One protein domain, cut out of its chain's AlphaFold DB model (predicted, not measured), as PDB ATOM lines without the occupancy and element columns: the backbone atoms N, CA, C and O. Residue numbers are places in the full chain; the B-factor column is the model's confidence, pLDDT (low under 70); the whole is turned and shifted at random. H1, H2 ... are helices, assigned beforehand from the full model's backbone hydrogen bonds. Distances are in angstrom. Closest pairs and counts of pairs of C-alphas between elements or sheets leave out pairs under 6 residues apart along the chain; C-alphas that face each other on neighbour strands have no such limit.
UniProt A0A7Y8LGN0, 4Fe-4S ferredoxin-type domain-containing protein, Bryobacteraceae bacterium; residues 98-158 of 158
ATOM      1  N   THR A  98     151.007 140.507 166.042       95.81
ATOM      2  CA  THR A  98     150.554 141.061 164.757       95.81
ATOM      3  C   THR A  98     149.075 141.443 164.755       95.81
ATOM      4  O   THR A  98     148.533 141.783 163.703       95.81
ATOM      5  N   CYS A  99     148.377 141.334 165.890       90.94
ATOM      6  CA  CYS A  99     146.944 141.588 165.947       90.94
ATOM      7  C   CYS A  99     146.647 143.092 165.953       90.94
ATOM      8  O   CYS A  99     146.507 143.709 167.004       90.94
ATOM      9  N   VAL A 100     146.490 143.672 164.762       87.25
ATOM     10  CA  VAL A 100     146.142 145.096 164.602       87.25
ATOM     11  C   VAL A 100     144.802 145.433 165.268       87.25
ATOM     12  O   VAL A 100     144.646 146.512 165.825       87.25
ATOM     13  N   GLY A 101     143.849 144.496 165.252       81.94
ATOM     14  CA  GLY A 101     142.521 144.686 165.841       81.94
ATOM     15  C   GLY A 101     142.449 144.513 167.362       81.94
ATOM     16  O   GLY A 101     141.358 144.609 167.909       81.94
ATOM     17  N   GLY A 102     143.559 144.204 168.044       83.38
ATOM     18  CA  GLY A 102     143.569 144.047 169.505       83.38
ATOM     19  C   GLY A 102     142.688 142.905 170.029       83.38
ATOM     20  O   GLY A 102     142.190 142.972 171.143       83.38
ATOM     21  N   ALA A 103     142.457 141.859 169.231       87.75
ATOM     22  CA  ALA A 103     141.588 140.738 169.602       87.75
ATOM     23  C   ALA A 103     142.319 139.616 170.360       87.75
ATOM     24  O   ALA A 103     141.690 138.801 171.032       87.75
ATOM     25  N   MET A 104     143.643 139.532 170.215       91.88
ATOM     26  CA  MET A 104     144.438 138.401 170.687       91.88
ATOM     27  C   MET A 104     145.260 138.797 171.910       91.88
ATOM     28  O   MET A 104     146.049 139.734 171.854       91.88
ATOM     29  N   TYR A 105     145.125 138.027 172.988       92.56
ATOM     30  CA  TYR A 105     145.862 138.204 174.238       92.56
ATOM     31  C   TYR A 105     146.469 136.871 174.670       92.56
ATOM     32  O   TYR A 105     145.893 135.809 174.430       92.56
ATOM     33  N   PHE A 106     147.637 136.914 175.308       95.56
ATOM     34  CA  PHE A 106     148.330 135.722 175.789       95.56
ATOM     35  C   PHE A 106     149.041 136.002 177.111       95.56
ATOM     36  O   PHE A 106     149.563 137.096 177.317       95.56
ATOM     37  N   GLY A 107     149.064 135.015 178.004       94.56
ATOM     38  CA  GLY A 107     149.649 135.153 179.331       94.56
ATOM     39  C   GLY A 107     149.335 133.973 180.246       94.56
ATOM     40  O   GLY A 107     148.605 133.053 179.877       94.56
ATOM     41  N   ASP A 108     149.909 134.011 181.447       93.19
ATOM     42  CA  ASP A 108     149.738 132.967 182.454       93.19
ATOM     43  C   ASP A 108     148.431 133.148 183.232       93.19
ATOM     44  O   ASP A 108     148.308 134.022 184.088       93.19
ATOM     45  N   ALA A 109     147.470 132.261 182.976       91.12
ATOM     46  CA  ALA A 109     146.198 132.240 183.685       91.12
ATOM     47  C   ALA A 109     146.325 131.881 185.179       91.12
ATOM     48  O   ALA A 109     145.367 132.073 185.917       91.12
ATOM     49  N   ASN A 110     147.462 131.366 185.655       91.62
ATOM     50  CA  ASN A 110     147.676 131.120 187.085       91.62
ATOM     51  C   ASN A 110     148.217 132.352 187.817       91.62
ATOM     52  O   ASN A 110     148.160 132.398 189.044       91.62
ATOM     53  N   ASN A 111     148.730 133.347 187.089       94.38
ATOM     54  CA  ASN A 111     149.216 134.580 187.683       94.38
ATOM     55  C   ASN A 111     148.056 135.587 187.831       94.38
ATOM     56  O   ASN A 111     147.605 136.123 186.811       94.38
ATOM     57  N   PRO A 112     147.597 135.894 189.062       92.81
ATOM     58  CA  PRO A 112     146.475 136.807 189.301       92.81
ATOM     59  C   PRO A 112     146.752 138.246 188.854       92.81
ATOM     60  O   PRO A 112     145.807 138.991 188.630       92.81
ATOM     61  N   SER A 113     148.021 138.637 188.703       93.44
ATOM     62  CA  SER A 113     148.410 139.958 188.203       93.44
ATOM     63  C   SER A 113     148.636 139.988 186.686       93.44
ATOM     64  O   SER A 113     149.193 140.958 186.175       93.44
ATOM     65  N   SER A 114     148.321 138.909 185.961       92.75
ATOM     66  CA  SER A 114     148.488 138.872 184.508       92.75
ATOM     67  C   SER A 114     147.370 139.626 183.795       92.75
ATOM     68  O   SER A 114     146.218 139.612 184.227       92.75
ATOM     69  N   LEU A 115     147.692 140.183 182.624       88.69
ATOM     70  CA  LEU A 115     146.698 140.801 181.746       88.69
ATOM     71  C   LEU A 115     145.568 139.823 181.388       88.69
ATOM     72  O   LEU A 115     144.418 140.225 181.300       88.69
ATOM     73  N   VAL A 116     145.868 138.529 181.218       91.38
ATOM     74  CA  VAL A 116     144.846 137.505 180.937       91.38
ATOM     75  C   VAL A 116     143.852 137.375 182.093       91.38
ATOM     76  O   VAL A 116     142.651 137.269 181.850       91.38
ATOM     77  N   GLN A 117     144.322 137.401 183.342       90.69
ATOM     78  CA  GLN A 117     143.437 137.393 184.509       90.69
ATOM     79  C   GLN A 117     142.602 138.672 184.584       90.69
ATOM     80  O   GLN A 117     141.391 138.591 184.749       90.69
ATOM     81  N   GLU A 118     143.216 139.831 184.369       89.12
ATOM     82  CA  GLU A 118     142.511 141.115 184.343       89.12
ATOM     83  C   GLU A 118     141.387 141.137 183.295       89.12
ATOM     84  O   GLU A 118     140.234 141.409 183.625       89.12
ATOM     85  N   ILE A 119     141.680 140.782 182.039       87.88
ATOM     86  CA  ILE A 119     140.685 140.871 180.962       87.88
ATOM     87  C   ILE A 119     139.596 139.804 181.066       87.88
ATOM     88  O   ILE A 119     138.516 140.017 180.533       87.88
ATOM     89  N   THR A 120     139.850 138.657 181.701       88.19
ATOM     90  CA  THR A 120     138.841 137.589 181.822       88.19
ATOM     91  C   THR A 120     137.854 137.832 182.966       88.19
ATOM     92  O   THR A 120     136.752 137.278 182.941       88.19
ATOM     93  N   GLN A 121     138.198 138.671 183.946       87.62
ATOM     94  CA  GLN A 121     137.333 138.972 185.085       87.62
ATOM     95  C   GLN A 121     136.049 139.697 184.658       87.62
ATOM     96  O   GLN A 121     136.071 140.726 183.991       87.62
ATOM     97  N   GLY A 122     134.902 139.144 185.063       83.75
ATOM     98  CA  GLY A 122     133.587 139.760 184.857       83.75
ATOM     99  C   GLY A 122     133.046 139.725 183.423       83.75
ATOM    100  O   GLY A 122     131.934 140.202 183.207       83.75
ATOM    101  N   ARG A 123     133.773 139.145 182.457       87.19
ATOM    102  CA  ARG A 123     133.337 139.061 181.051       87.19
ATOM    103  C   ARG A 123     132.522 137.817 180.734       87.19
ATOM    104  O   ARG A 123     132.766 136.735 181.275       87.19
ATOM    105  N   ARG A 124     131.622 137.938 179.755       88.62
ATOM    106  CA  ARG A 124     130.969 136.785 179.131       88.62
ATOM    107  C   ARG A 124     131.947 136.058 178.214       88.62
ATOM    108  O   ARG A 124     132.411 136.579 177.198       88.62
ATOM    109  N   VAL A 125     132.250 134.823 178.598       88.19
ATOM    110  CA  VAL A 125     133.066 133.894 177.816       88.19
ATOM    111  C   VAL A 125     132.166 133.004 176.973       88.19
ATOM    112  O   VAL A 125     131.187 132.449 177.473       88.19
ATOM    113  N   PHE A 126     132.535 132.820 175.713       86.88
ATOM    114  CA  PHE A 126     131.888 131.868 174.827       86.88
ATOM    115  C   PHE A 126     132.118 130.448 175.349       86.88
ATOM    116  O   PHE A 126     133.253 129.974 175.459       86.88
ATOM    117  N   ARG A 127     131.025 129.749 175.659       80.00
ATOM    118  CA  ARG A 127     131.035 128.374 176.182       80.00
ATOM    119  C   ARG A 127     130.740 127.347 175.092       80.00
ATOM    120  O   ARG A 127     129.838 126.527 175.225       80.00
ATOM    121  N   GLY A 128     131.486 127.393 173.994       77.56
ATOM    122  CA  GLY A 128     131.377 126.370 172.955       77.56
ATOM    123  C   GLY A 128     131.985 125.033 173.388       77.56
ATOM    124  O   GLY A 128     132.988 125.013 174.099       77.56
ATOM    125  N   HIS A 129     131.442 123.930 172.864       79.94
ATOM    126  CA  HIS A 129     132.029 122.580 172.949       79.94
ATOM    127  C   HIS A 129     132.129 122.004 174.375       79.94
ATOM    128  O   HIS A 129     132.940 121.112 174.637       79.94
ATOM    129  N   THR A 130     131.332 122.508 175.326       81.31
ATOM    130  CA  THR A 130     131.339 122.040 176.727       81.31
ATOM    131  C   THR A 130     130.893 120.585 176.872       81.31
ATOM    132  O   THR A 130     131.289 119.902 177.810       81.31
ATOM    133  N   ASP A 131     130.089 120.105 175.930       86.88
ATOM    134  CA  ASP A 131     129.625 118.725 175.795       86.88
ATOM    135  C   ASP A 131     130.743 117.745 175.399       86.88
ATOM    136  O   ASP A 131     130.640 116.551 175.670       86.88
ATOM    137  N   MET A 132     131.846 118.234 174.825       88.81
ATOM    138  CA  MET A 132     132.972 117.401 174.386       88.81
ATOM    139  C   MET A 132     133.936 117.004 175.520       88.81
ATOM    140  O   MET A 132     134.961 116.375 175.260       88.81
ATOM    141  N   GLY A 133     133.659 117.395 176.772       87.31
ATOM    142  CA  GLY A 133     134.521 117.086 177.923       87.31
ATOM    143  C   GLY A 133     135.899 117.759 177.868       87.31
ATOM    144  O   GLY A 133     136.851 117.302 178.501       87.31
ATOM    145  N   LEU A 134     136.027 118.833 177.085       87.75
ATOM    146  CA  LEU A 134     137.275 119.558 176.888       87.75
ATOM    147  C   LEU A 134     137.432 120.686 177.911       87.75
ATOM    148  O   LEU A 134     136.470 121.333 178.314       87.75
ATOM    149  N   THR A 135     138.684 120.988 178.255       87.69
ATOM    150  CA  THR A 135     139.077 122.209 178.978       87.69
ATOM    151  C   THR A 135     140.055 123.016 178.118       87.69
ATOM    152  O   THR A 135     141.273 122.935 178.316       87.69
ATOM    153  N   PRO A 136     139.556 123.752 177.101       89.19
ATOM    154  CA  PRO A 136     140.402 124.538 176.210       89.19
ATOM    155  C   PRO A 136     141.200 125.607 176.964       89.19
ATOM    156  O   PRO A 136     140.770 126.127 177.991       89.19
ATOM    157  N   ARG A 137     142.374 125.952 176.428       91.69
ATOM    158  CA  ARG A 137     143.218 127.049 176.938       91.69
ATOM    159  C   ARG A 137     143.056 128.356 176.166       91.69
ATOM    160  O   ARG A 137     143.560 129.378 176.608       91.69
ATOM    161  N   VAL A 138     142.354 128.318 175.036       92.81
ATOM    162  CA  VAL A 138     141.898 129.516 174.329       92.81
ATOM    163  C   VAL A 138     140.486 129.811 174.808       92.81
ATOM    164  O   VAL A 138     139.621 128.937 174.735       92.81
ATOM    165  N   ILE A 139     140.273 131.024 175.305       90.50
ATOM    166  CA  ILE A 139     138.976 131.516 175.763       90.50
ATOM    167  C   ILE A 139     138.559 132.616 174.792       90.50
ATOM    168  O   ILE A 139     139.347 133.512 174.502       90.50
ATOM    169  N   TYR A 140     137.334 132.530 174.287       91.31
ATOM    170  CA  TYR A 140     136.749 133.553 173.428       91.31
ATOM    171  C   TYR A 140     135.764 134.386 174.246       91.31
ATOM    172  O   TYR A 140     135.067 133.842 175.105       91.31
ATOM    173  N   PHE A 141     135.695 135.687 173.982       90.62
ATOM    174  CA  PHE A 141     134.703 136.573 174.584       90.62
ATOM    175  C   PHE A 141     133.514 136.754 173.642       90.62
ATOM    176  O   PHE A 141     133.682 136.806 172.426       90.62
ATOM    177  N   GLU A 142     132.312 136.843 174.208       88.88
ATOM    178  CA  GLU A 142     131.095 137.211 173.462       88.88
ATOM    179  C   GLU A 142     130.949 138.731 173.322       88.88
ATOM    180  O   GLU A 142     130.118 139.227 172.566       88.88
ATOM    181  N   GLU A 143     131.739 139.469 174.095       83.56
ATOM    182  CA  GLU A 143     131.690 140.916 174.211       83.56
ATOM    183  C   GLU A 143     132.910 141.548 173.545       83.56
ATOM    184  O   GLU A 143     134.006 140.984 173.621       83.56
ATOM    185  N   PRO A 144     132.752 142.734 172.934       78.25
ATOM    186  CA  PRO A 144     133.881 143.470 172.396       78.25
ATOM    187  C   PRO A 144     134.827 143.958 173.501       78.25
ATOM    188  O   PRO A 144     134.468 144.064 174.682       78.25
ATOM    189  N   MET A 145     136.064 144.278 173.120       79.38
ATOM    190  CA  MET A 145     136.997 144.916 174.048       79.38
ATOM    191  C   MET A 145     136.574 146.386 174.267       79.38
ATOM    192  O   MET A 145     136.293 147.061 173.282       79.38
ATOM    193  N   PRO A 146     136.528 146.896 175.519       69.38
ATOM    194  CA  PRO A 146     135.996 148.220 175.860       69.38
ATOM    195  C   PRO A 146     136.678 149.357 175.106       69.38
ATOM    196  O   PRO A 146     136.020 150.321 174.736       69.38
ATOM    197  N   ASP A 147     137.975 149.196 174.839       69.00
ATOM    198  CA  ASP A 147     138.816 150.197 174.182       69.00
ATOM    199  C   ASP A 147     139.182 149.815 172.740       69.00
ATOM    200  O   ASP A 147     139.998 150.483 172.102       69.00
ATOM    201  N   ALA A 148     138.609 148.731 172.200       67.69
ATOM    202  CA  ALA A 148     138.781 148.440 170.785       67.69
ATOM    203  C   ALA A 148     137.978 149.460 169.980       67.69
ATOM    204  O   ALA A 148     136.755 149.541 170.096       67.69
ATOM    205  N   ALA A 149     138.670 150.229 169.139       61.75
ATOM    206  CA  ALA A 149     138.024 151.097 168.171       61.75
ATOM    207  C   ALA A 149     137.179 150.229 167.226       61.75
ATOM    208  O   ALA A 149     137.702 149.613 166.296       61.75
ATOM    209  N   HIS A 150     135.871 150.157 167.476       62.69
ATOM    210  CA  HIS A 150     134.916 149.570 166.547       62.69
ATOM    211  C   HIS A 150     134.777 150.502 165.346       62.69
ATOM    212  O   HIS A 150     133.874 151.327 165.259       62.69
ATOM    213  N   ILE A 151     135.732 150.391 164.426       64.69
ATOM    214  CA  ILE A 151     135.622 150.980 163.100       64.69
ATOM    215  C   ILE A 151     134.801 149.996 162.279       64.69
ATOM    216  O   ILE A 151     135.336 149.072 161.666       64.69
ATOM    217  N   ASP A 152     133.485 150.148 162.332       70.56
ATOM    218  CA  ASP A 152     132.598 149.489 161.387       70.56
ATOM    219  C   ASP A 152     132.244 150.438 160.233       70.56
ATOM    220  O   ASP A 152     132.534 151.639 160.253       70.56
ATOM    221  N   CYS A 153     131.631 149.884 159.188       72.31
ATOM    222  CA  CYS A 153     131.266 150.662 158.011       72.31
ATOM    223  C   CYS A 153     130.285 151.805 158.328       72.31
ATOM    224  O   CYS A 153     130.241 152.754 157.551       72.31
ATOM    225  N   SER A 154     129.539 151.757 159.442       72.56
ATOM    226  CA  SER A 154     128.607 152.824 159.837       72.56
ATOM    227  C   SER A 154     129.323 154.095 160.301       72.56
ATOM    228  O   SER A 154     128.756 155.180 160.228       72.56
ATOM    229  N   VAL A 155     130.599 153.991 160.687       67.88
ATOM    230  CA  VAL A 155     131.443 155.150 161.013       67.88
ATOM    231  C   VAL A 155     131.820 155.943 159.753       67.88
ATOM    232  O   VAL A 155     131.961 157.163 159.812       67.88
ATOM    233  N   CYS A 156     131.971 155.267 158.609       60.84
ATOM    234  CA  CYS A 156     132.428 155.867 157.347       60.84
ATOM    235  C   CYS A 156     131.308 156.110 156.324       60.84
ATOM    236  O   CYS A 156     131.493 156.896 155.394       60.84
ATOM    237  N   HIS A 157     130.176 155.422 156.459       65.56
ATOM    238  CA  HIS A 157     129.060 155.472 155.519       65.56
ATOM    239  C   HIS A 157     127.764 155.818 156.261       65.56
ATOM    240  O   HIS A 157     127.014 154.931 156.670       65.56
ATOM    241  N   TYR A 158     127.551 157.125 156.432       62.12
ATOM    242  CA  TYR A 158     126.266 157.756 156.750       62.12
ATOM    243  C   TYR A 158     125.408 157.935 155.493       62.12
ATOM    244  O   TYR A 158     125.984 158.228 154.418       62.12
TER     245      TYR A 158
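Overview. This is residues 98 to 158 of the 158 residues of the protein "4Fe-4S ferredoxin-type domain-containing protein" of Bryobacteraceae bacterium (UniProt A0A7Y8LGN0). This model has little regular structure: a short helix, H1, sits in a loose body of loops, from which residues 129 to 135 stick out as the tip of a loop and residues 152 to 158, with the small helix H2, stick out as a tail. The printed part has 61 residues with two named helices, H1 then H2, and no named strand; the class is all helix, though the named elements hold only 10 residues. The whole is loose, with a radius of gyration of the C-alphas of 14.6 A, and only just elongated, spanning 46 by 30 by 24 A.

Along the chain. Find C-alpha 115 at (146.698, 140.801, 181.746); from there H1, residues 115 to 120, runs 8.5 A to C-alpha 120. H2, residues 153 to 156, ends at C-alpha 156, (132.428, 155.867, 157.347).

Arrangement. H1 and H2 are apart, joined by a long link of 32 residues. In H1 every O i to N i+4 pair is within hydrogen-bond range; H2 is too short for such a pair, but its one O i to N i+3 pair is within range.

Size, cuts and confidence. The C-alphas farthest apart, those of Gly 133 and Tyr 158, are 46.6 A apart. The printed part has no cut. Look for pLDDT under 70 at residues 146 to 151 and 155 to 158.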